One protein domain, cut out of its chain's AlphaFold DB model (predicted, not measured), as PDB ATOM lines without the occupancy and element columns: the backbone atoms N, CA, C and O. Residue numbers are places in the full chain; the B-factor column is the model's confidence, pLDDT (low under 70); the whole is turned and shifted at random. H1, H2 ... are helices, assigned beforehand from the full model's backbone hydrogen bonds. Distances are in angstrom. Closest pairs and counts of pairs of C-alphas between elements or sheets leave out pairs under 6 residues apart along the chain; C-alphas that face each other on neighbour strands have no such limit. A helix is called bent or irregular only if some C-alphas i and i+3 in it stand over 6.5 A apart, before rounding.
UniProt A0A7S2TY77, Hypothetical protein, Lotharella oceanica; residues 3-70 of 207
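What this domain is: This is residues 3 to 70 of the 207 residues of the protein "Hypothetical protein" of Lotharella oceanica (UniProt A0A7S2TY77). A long helix, H2, lies along one side of a flat, open V, and a second long helix, H3, folds back from its far end as the other arm, meeting it only near the corner. A short helix, H1, packs on the first part of H2 from its other end, and the space between H1 and H3 is empty. H2 is bent but runs nearly straight, its arms H2a and H2b standing at 22 degrees. The printed part has 68 residues with three named helices, H1, H2 and H3 in that order, and no named strand; the class is all helix. The whole is loose, with a radius of gyration of the C-alphas of 14.6 A, and spans 41 by 34 by 11 A.

How they stand to each other: H1, residues 6 to 14, touches H2a, residues 18 to 32; the closest C-alphas are those of Phe 12 and Tyr 21, 5.3 A apart. The two form a helical hairpin, running opposite ways at a shallow tilt of 21 degrees. H2a is one arm of H2, residues 18 to 43, which was assigned as one helix by its hydrogen bonds but is bent, with C-alphas 32 and 35 6.7 A apart. The other arm is H2b, residues 35 to 43; residues 33 and 34 belong to neither. H2b forms a second helical hairpin with H3, residues 46 to 70. They run opposite ways at a steep tilt of 39 degrees. H3 touches H2b with residues 46 to 53 alone, and the closest C-alphas, of Pro 36 and Val 49, are 6.2 A apart. H3 is apart from H1 and from H2a, and H1 is apart from H2b. In H1, H2a and H2b every O i to N i+4 pair is within hydrogen-bond range; in H3, 16 of 21 are.

Where its parts are: H1 begins at C-alpha 6, (239.063, 217.041, 211.224), and is 12.3 A long from first to last C-alpha. H2a measures 20.3 A and H2b 12.1 A, the latter ending at C-alpha 43, (265.563, 208.848, 215.519). H3 measures 35.3 A and ends at C-alpha 70, (236.889, 228.171, 232.908). H3 is only just irregular: C-alphas 52 and 55 are 6.6 A apart.

The domain as a whole: The two C-alphas farthest apart are those of Asn 15 and Gly 44, at 41.3 A. The C-alphas of Ile 3 and Gly 70, first and last printed, are 18.2 A apart. The printed part has no cut. The links from H1 to H2a and from H2b to H3 are both tight, with 3 and 2 residues. The mean pLDDT of the printed part is 94.0, and residue 3 is under 70.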
ATOM      1  N   ILE A   3     241.159 221.011 217.151       65.69
ATOM      2  CA  ILE A   3     242.611 221.246 217.059       65.69
ATOM      3  C   ILE A   3     243.299 220.231 216.130       65.69
ATOM      4  O   ILE A   3     244.260 220.561 215.449       65.69
ATOM      5  N   MET A   4     242.742 219.022 215.994       80.00
ATOM      6  CA  MET A   4     243.252 218.028 215.042       80.00
ATOM      7  C   MET A   4     242.864 218.337 213.588       80.00
ATOM      8  O   MET A   4     243.305 217.639 212.682       80.00
ATOM      9  N   GLY A   5     242.021 219.354 213.360       87.12
ATOM     10  CA  GLY A   5     241.615 219.840 212.040       87.12
ATOM     11  C   GLY A   5     240.489 219.052 211.356       87.12
ATOM     12  O   GLY A   5     239.902 219.550 210.399       87.12
ATOM     13  N   PHE A   6     240.099 217.874 211.857       89.94
ATOM     14  CA  PHE A   6     239.063 217.041 211.224       89.94
ATOM     15  C   PHE A   6     237.687 217.720 211.133       89.94
ATOM     16  O   PHE A   6     237.048 217.677 210.081       89.94
ATOM     17  N   SER A   7     237.229 218.379 212.204       90.00
ATOM     18  CA  SER A   7     235.940 219.087 212.184       90.00
ATOM     19  C   SER A   7     235.976 220.297 211.251       90.00
ATOM     20  O   SER A   7     235.025 220.514 210.504       90.00
ATOM     21  N   SER A   8     237.087 221.040 211.234       91.62
ATOM     22  CA  SER A   8     237.296 222.166 210.318       91.62
ATOM     23  C   SER A   8     237.343 221.713 208.860       91.62
ATOM     24  O   SER A   8     236.746 222.358 208.005       91.62
ATOM     25  N   LEU A   9     237.984 220.578 208.556       94.50
ATOM     26  CA  LEU A   9     237.962 219.993 207.212       94.50
ATOM     27  C   LEU A   9     236.544 219.647 206.773       94.50
ATOM     28  O   LEU A   9     236.154 219.971 205.651       94.50
ATOM     29  N   TYR A  10     235.775 218.993 207.646       93.69
ATOM     30  CA  TYR A  10     234.377 218.678 207.362       93.69
ATOM     31  C   TYR A  10     233.563 219.955 207.119       93.69
ATOM     32  O   TYR A  10     232.846 220.041 206.123       93.69
ATOM     33  N   PHE A  11     233.733 220.967 207.975       92.62
ATOM     34  CA  PHE A  11     233.084 222.267 207.839       92.62
ATOM     35  C   PHE A  11     233.439 222.949 206.510       92.62
ATOM     36  O   PHE A  11     232.536 223.329 205.765       92.62
ATOM     37  N   PHE A  12     234.722 223.062 206.162       95.25
ATOM     38  CA  PHE A  12     235.144 223.707 204.916       95.25
ATOM     39  C   PHE A  12     234.679 222.946 203.681       95.25
ATOM     40  O   PHE A  12     234.267 223.573 202.709       95.25
ATOM     41  N   LYS A  13     234.684 221.609 203.725       96.12
ATOM     42  CA  LYS A  13     234.151 220.786 202.637       96.12
ATOM     43  C   LYS A  13     232.648 221.002 202.459       96.12
ATOM     44  O   LYS A  13     232.194 221.173 201.336       96.12
ATOM     45  N   LYS A  14     231.884 221.001 203.557       95.56
ATOM     46  CA  LYS A  14     230.422 221.167 203.531       95.56
ATOM     47  C   LYS A  14     229.997 222.559 203.057       95.56
ATOM     48  O   LYS A  14     228.962 222.675 202.419       95.56
ATOM     49  N   ASN A  15     230.791 223.585 203.356       93.81
ATOM     50  CA  ASN A  15     230.535 224.969 202.949       93.81
ATOM     51  C   ASN A  15     231.282 225.370 201.664       93.81
ATOM     52  O   ASN A  15     231.436 226.558 201.401       93.81
ATOM     53  N   GLU A  16     231.803 224.400 200.903       96.75
ATOM     54  CA  GLU A  16     232.480 224.620 199.613       96.75
ATOM     55  C   GLU A  16     233.675 225.599 199.672       96.75
ATOM     56  O   GLU A  16     234.100 226.180 198.673       96.75
ATOM     57  N   GLN A  17     234.293 225.747 200.847       96.31
ATOM     58  CA  GLN A  17     235.467 226.594 201.069       96.31
ATOM     59  C   GLN A  17     236.751 225.859 200.656       96.31
ATOM     60  O   GLN A  17     237.644 225.595 201.467       96.31
ATOM     61  N   TRP A  18     236.852 225.504 199.372       96.69
ATOM     62  CA  TRP A  18     237.882 224.602 198.842       96.69
ATOM     63  C   TRP A  18     239.318 225.085 199.049       96.69
ATOM     64  O   TRP A  18     240.211 224.268 199.276       96.69
ATOM     65  N   LYS A  19     239.557 226.402 199.018       97.31
ATOM     66  CA  LYS A  19     240.885 226.972 199.296       97.31
ATOM     67  C   LYS A  19     241.329 226.656 200.729       97.31
ATOM     68  O   LYS A  19     242.403 226.088 200.920       97.31
ATOM     69  N   SER A  20     240.483 226.958 201.716       95.81
ATOM     70  CA  SER A  20     240.731 226.671 203.137       95.81
ATOM     71  C   SER A  20     240.804 225.169 203.405       95.81
ATOM     72  O   SER A  20     241.695 224.713 204.118       95.81
ATOM     73  N   TYR A  21     239.922 224.388 202.771       96.75
ATOM     74  CA  TYR A  21     239.936 222.928 202.844       96.75
ATOM     75  C   TYR A  21     241.273 222.347 202.373       96.75
ATOM     76  O   TYR A  21     241.887 221.564 203.093       96.75
ATOM     77  N   ASN A  22     241.752 222.737 201.187       97.38
ATOM     78  CA  ASN A  22     242.994 222.205 200.623       97.38
ATOM     79  C   ASN A  22     244.229 222.648 201.413       97.38
ATOM     80  O   ASN A  22     245.148 221.843 201.596       97.38
ATOM     81  N   LEU A  23     244.241 223.890 201.907       96.81
ATOM     82  CA  LEU A  23     245.305 224.388 202.776       96.81
ATOM     83  C   LEU A  23     245.374 223.574 204.074       96.81
ATOM     84  O   LEU A  23     246.426 223.025 204.399       96.81
ATOM     85  N   LEU A  24     244.242 223.423 204.769       95.75
ATOM     86  CA  LEU A  24     244.169 222.658 206.012       95.75
ATOM     87  C   LEU A  24     244.480 221.175 205.789       95.75
ATOM     88  O   LEU A  24     245.223 220.589 206.569       95.75
ATOM     89  N   ARG A  25     243.961 220.567 204.715       96.38
ATOM     90  CA  ARG A  25     244.199 219.152 204.384       96.38
ATOM     91  C   ARG A  25     245.685 218.889 204.197       96.38
ATOM     92  O   ARG A  25     246.199 217.901 204.712       96.38
ATOM     93  N   THR A  26     246.357 219.776 203.466       96.75
ATOM     94  CA  THR A  26     247.805 219.701 203.273       96.75
ATOM     95  C   THR A  26     248.517 219.852 204.615       96.75
ATOM     96  O   THR A  26     249.277 218.966 204.981       96.75
ATOM     97  N   GLY A  27     248.206 220.885 205.404       95.12
ATOM     98  CA  GLY A  27     248.808 221.069 206.732       95.12
ATOM     99  C   GLY A  27     248.633 219.856 207.654       95.12
ATOM    100  O   GLY A  27     249.589 219.413 208.284       95.12
ATOM    101  N   MET A  28     247.441 219.253 207.660       94.75
ATOM    102  CA  MET A  28     247.151 218.038 208.421       94.75
ATOM    103  C   MET A  28     247.939 216.826 207.933       94.75
ATOM    104  O   MET A  28     248.408 216.058 208.763       94.75
ATOM    105  N   LEU A  29     248.103 216.646 206.619       95.62
ATOM    106  CA  LEU A  29     248.946 215.582 206.070       95.62
ATOM    107  C   LEU A  29     250.399 215.748 206.530       95.62
ATOM    108  O   LEU A  29     251.029 214.779 206.953       95.62
ATOM    109  N   TYR A  30     250.923 216.974 206.478       96.06
ATOM    110  CA  TYR A  30     252.285 217.244 206.927       96.06
ATOM    111  C   TYR A  30     252.450 216.976 208.422       96.06
ATOM    112  O   TYR A  30     253.359 216.249 208.805       96.06
ATOM    113  N   TYR A  31     251.546 217.500 209.246       93.44
ATOM    114  CA  TYR A  31     251.602 217.329 210.692       93.44
ATOM    115  C   TYR A  31     251.402 215.856 211.089       93.44
ATOM    116  O   TYR A  31     252.296 215.235 211.643       93.44
ATOM    117  N   TRP A  32     250.281 215.231 210.727       93.00
ATOM    118  CA  TRP A  32     249.939 213.897 211.233       93.00
ATOM    119  C   TRP A  32     250.698 212.738 210.586       93.00
ATOM    120  O   TRP A  32     250.716 211.651 211.160       93.00
ATOM    121  N   LEU A  33     251.300 212.934 209.410       95.00
ATOM    122  CA  LEU A  33     251.991 211.861 208.692       95.00
ATOM    123  C   LEU A  33     253.449 212.200 208.391       95.00
ATOM    124  O   LEU A  33     254.338 211.458 208.796       95.00
ATOM    125  N   VAL A  34     253.718 213.303 207.690       97.50
ATOM    126  CA  VAL A  34     255.081 213.582 207.203       97.50
ATOM    127  C   VAL A  34     256.046 213.835 208.364       97.50
ATOM    128  O   VAL A  34     257.091 213.193 208.433       97.50
ATOM    129  N   CYS A  35     255.693 214.715 209.302       96.06
ATOM    130  CA  CYS A  35     256.509 215.034 210.473       96.06
ATOM    131  C   CYS A  35     256.860 213.798 211.323       96.06
ATOM    132  O   CYS A  35     258.054 213.562 211.519       96.06
ATOM    133  N   PRO A  36     255.904 212.975 211.799       96.56
ATOM    134  CA  PRO A  36     256.234 211.806 212.609       96.56
ATOM    135  C   PRO A  36     257.034 210.756 211.831       96.56
ATOM    136  O   PRO A  36     257.921 210.144 212.417       96.56
ATOM    137  N   VAL A  37     256.798 210.578 210.523       98.00
ATOM    138  CA  VAL A  37     257.606 209.675 209.677       98.00
ATOM    139  C   VAL A  37     259.049 210.166 209.562       98.00
ATOM    140  O   VAL A  37     259.977 209.370 209.691       98.00
ATOM    141  N   VAL A  38     259.261 211.469 209.356       98.00
ATOM    142  CA  VAL A  38     260.607 212.060 209.297       98.00
ATOM    143  C   VAL A  38     261.318 211.941 210.646       98.00
ATOM    144  O   VAL A  38     262.471 211.517 210.690       98.00
ATOM    145  N   ILE A  39     260.636 212.246 211.756       97.06
ATOM    146  CA  ILE A  39     261.196 212.085 213.108       97.06
ATOM    147  C   ILE A  39     261.541 210.614 213.365       97.06
ATOM    148  O   ILE A  39     262.623 210.324 213.877       97.06
ATOM    149  N   LEU A  40     260.670 209.678 212.971       98.00
ATOM    150  CA  LEU A  40     260.933 208.245 213.089       98.00
ATOM    151  C   LEU A  40     262.161 207.829 212.275       98.00
ATOM    152  O   LEU A  40     262.990 207.082 212.779       98.00
ATOM    153  N   ALA A  41     262.301 208.326 211.045       98.12
ATOM    154  CA  ALA A  41     263.440 208.015 210.186       98.12
ATOM    155  C   ALA A  41     264.768 208.543 210.755       98.12
ATOM    156  O   ALA A  41     265.787 207.867 210.646       98.12
ATOM    157  N   ILE A  42     264.759 209.725 211.383       98.06
ATOM    158  CA  ILE A  42     265.953 210.333 211.995       98.06
ATOM    159  C   ILE A  42     266.321 209.640 213.311       98.06
ATOM    160  O   ILE A  42     267.494 209.402 213.582       98.06
ATOM    161  N   THR A  43     265.329 209.342 214.151       97.69
ATOM    162  CA  THR A  43     265.563 208.848 215.519       97.69
ATOM    163  C   THR A  43     265.582 207.326 215.624       97.69
ATOM    164  O   THR A  43     266.079 206.794 216.613       97.69
ATOM    165  N   GLY A  44     264.994 206.616 214.656       98.00
ATOM    166  CA  GLY A  44     264.787 205.167 214.699       98.00
ATOM    167  C   GLY A  44     263.893 204.689 215.849       98.00
ATOM    168  O   GLY A  44     263.799 203.486 216.083       98.00
ATOM    169  N   SER A  45     263.253 205.602 216.590       98.06
ATOM    170  CA  SER A  45     262.593 205.305 217.861       98.06
ATOM    171  C   SER A  45     261.104 205.659 217.817       98.06
ATOM    172  O   SER A  45     260.736 206.831 217.937       98.06
ATOM    173  N   PRO A  46     260.211 204.657 217.707       97.38
ATOM    174  CA  PRO A  46     258.770 204.869 217.839       97.38
ATOM    175  C   PRO A  46     258.389 205.482 219.191       97.38
ATOM    176  O   PRO A  46     257.498 206.326 219.254       97.38
ATOM    177  N   SER A  47     259.098 205.112 220.263       98.06
ATOM    178  CA  SER A  47     258.887 205.686 221.595       98.06
ATOM    179  C   SER A  47     259.188 207.182 221.614       98.06
ATOM    180  O   SER A  47     258.442 207.941 222.223       98.06
ATOM    181  N   PHE A  48     260.235 207.626 220.910       97.06
ATOM    182  CA  PHE A  48     260.543 209.050 220.793       97.06
ATOM    183  C   PHE A  48     259.409 209.807 220.093       97.06
ATOM    184  O   PHE A  48     258.948 210.827 220.598       97.06
ATOM    185  N   VAL A  49     258.904 209.282 218.970       97.25
ATOM    186  CA  VAL A  49     257.750 209.872 218.269       97.25
ATOM    187  C   VAL A  49     256.534 209.940 219.193       97.25
ATOM    188  O   VAL A  49     255.851 210.960 219.240       97.25
ATOM    189  N   PHE A  50     256.269 208.893 219.971       96.88
ATOM    190  CA  PHE A  50     255.144 208.902 220.898       96.88
ATOM    191  C   PHE A  50     255.294 209.977 221.984       96.88
ATOM    192  O   PHE A  50     254.445 210.858 222.068       96.88
ATOM    193  N   PHE A  51     256.371 209.945 222.774       96.88
ATOM    194  CA  PHE A  51     256.515 210.806 223.958       96.88
ATOM    195  C   PHE A  51     256.842 212.268 223.648       96.88
ATOM    196  O   PHE A  51     256.558 213.134 224.463       96.88
ATOM    197  N   ILE A  52     257.456 212.561 222.499       94.88
ATOM    198  CA  ILE A  52     257.878 213.931 222.166       94.88
ATOM    199  C   ILE A  52     256.908 214.607 221.199       94.88
ATOM    200  O   ILE A  52     256.769 215.827 221.221       94.88
ATOM    201  N   TYR A  53     256.236 213.836 220.343       93.12
ATOM    202  CA  TYR A  53     255.375 214.394 219.305       93.12
ATOM    203  C   TYR A  53     253.894 214.159 219.592       93.12
ATOM    204  O   TYR A  53     253.113 215.107 219.650       93.12
ATOM    205  N   PHE A  54     253.492 212.899 219.770       93.44
ATOM    206  CA  PHE A  54     252.076 212.551 219.863       93.44
ATOM    207  C   PHE A  54     251.470 212.867 221.235       93.44
ATOM    208  O   PHE A  54     250.428 213.518 221.308       93.44
ATOM    209  N   GLU A  55     252.113 212.418 222.312       94.75
ATOM    210  CA  GLU A  55     251.615 212.574 223.679       94.75
ATOM    211  C   GLU A  55     251.437 214.054 224.057       94.75
ATOM    212  O   GLU A  55     250.306 214.402 224.413       94.75
ATOM    213  N   PRO A  56     252.411 214.965 223.836       93.31
ATOM    214  CA  PRO A  56     252.233 216.370 224.190       93.31
ATOM    215  C   PRO A  56     251.128 217.041 223.371       93.31
ATOM    216  O   PRO A  56     250.364 217.846 223.899       93.31
ATOM    217  N   ALA A  57     250.991 216.690 222.087       90.00
ATOM    218  CA  ALA A  57     249.942 217.238 221.229       90.00
ATOM    219  C   ALA A  57     248.541 216.853 221.726       90.00
ATOM    220  O   ALA A  57     247.628 217.687 221.745       90.00
ATOM    221  N   VAL A  58     248.365 215.599 222.153       90.00
ATOM    222  CA  VAL A  58     247.101 215.115 222.715       90.00
ATOM    223  C   VAL A  58     246.860 215.720 224.097       90.00
ATOM    224  O   VAL A  58     245.790 216.293 224.315       90.00
ATOM    225  N   ALA A  59     247.844 215.651 224.995       92.00
ATOM    226  CA  ALA A  59     247.750 216.175 226.354       92.00
ATOM    227  C   ALA A  59     247.409 217.672 226.353       92.00
ATOM    228  O   ALA A  59     246.409 218.072 226.951       92.00
ATOM    229  N   MET A  60     248.142 218.482 225.583       90.69
ATOM    230  CA  MET A  60     247.876 219.918 225.473       90.69
ATOM    231  C   MET A  60     246.539 220.218 224.800       90.69
ATOM    232  O   MET A  60     245.863 221.159 225.198       90.69
ATOM    233  N   THR A  61     246.101 219.417 223.823       89.25
ATOM    234  CA  THR A  61     244.768 219.588 223.221       89.25
ATOM    235  C   THR A  61     243.662 219.438 224.264       89.25
ATOM    236  O   THR A  61     242.725 220.237 224.277       89.25
ATOM    237  N   TYR A  62     243.749 218.422 225.126       89.62
ATOM    238  CA  TYR A  62     242.766 218.218 226.190       89.62
ATOM    239  C   TYR A  62     242.883 219.273 227.282       89.62
ATOM    240  O   TYR A  62     241.858 219.811 227.691       89.62
ATOM    241  N   PHE A  63     244.103 219.607 227.699       91.44
ATOM    242  CA  PHE A  63     244.351 220.650 228.686       91.44
ATOM    243  C   PHE A  63     243.782 221.998 228.230       91.44
ATOM    244  O   PHE A  63     242.952 222.568 228.927       91.44
ATOM    245  N   LEU A  64     244.111 222.451 227.013       90.69
ATOM    246  CA  LEU A  64     243.588 223.697 226.443       90.69
ATOM    247  C   LEU A  64     242.063 223.666 226.283       90.69
ATOM    248  O   LEU A  64     241.385 224.651 226.557       90.69
ATOM    249  N   ALA A  65     241.495 222.538 225.844       90.06
ATOM    250  CA  ALA A  65     240.042 222.394 225.753       90.06
ATOM    251  C   ALA A  65     239.365 222.468 227.129       90.06
ATOM    252  O   ALA A  65     238.275 223.022 227.234       90.06
ATOM    253  N   PHE A  66     240.007 221.917 228.158       93.31
ATOM    254  CA  PHE A  66     239.512 221.923 229.525       93.31
ATOM    255  C   PHE A  66     239.582 223.319 230.147       93.31
ATOM    256  O   PHE A  66     238.554 223.811 230.609       93.31
ATOM    257  N   ILE A  67     240.736 223.994 230.085       93.19
ATOM    258  CA  ILE A  67     240.879 225.341 230.658       93.19
ATOM    259  C   ILE A  67     240.001 226.376 229.943       93.19
ATOM    260  O   ILE A  67     239.480 227.294 230.569       93.19
ATOM    261  N   ASN A  68     239.743 226.181 228.643       91.75
ATOM    262  CA  ASN A  68     238.820 227.028 227.883       91.75
ATOM    263  C   ASN A  68     237.403 227.048 228.470       91.75
ATOM    264  O   ASN A  68     236.672 228.013 228.251       91.75
ATOM    265  N   ILE A  69     237.007 226.009 229.214       91.31
ATOM    266  CA  ILE A  69     235.727 225.997 229.923       91.31
ATOM    267  C   ILE A  69     235.736 227.069 231.016       91.31
ATOM    268  O   ILE A  69     234.805 227.861 231.044       91.31
ATOM    269  N   GLY A  70     236.768 227.137 231.868       92.94
ATOM    270  CA  GLY A  70     236.889 228.171 232.908       92.94
ATOM    271  C   GLY A  70     237.058 229.579 232.332       92.94
ATOM    272  O   GLY A  70     236.412 230.533 232.783       92.94
TER     273      GLY A  70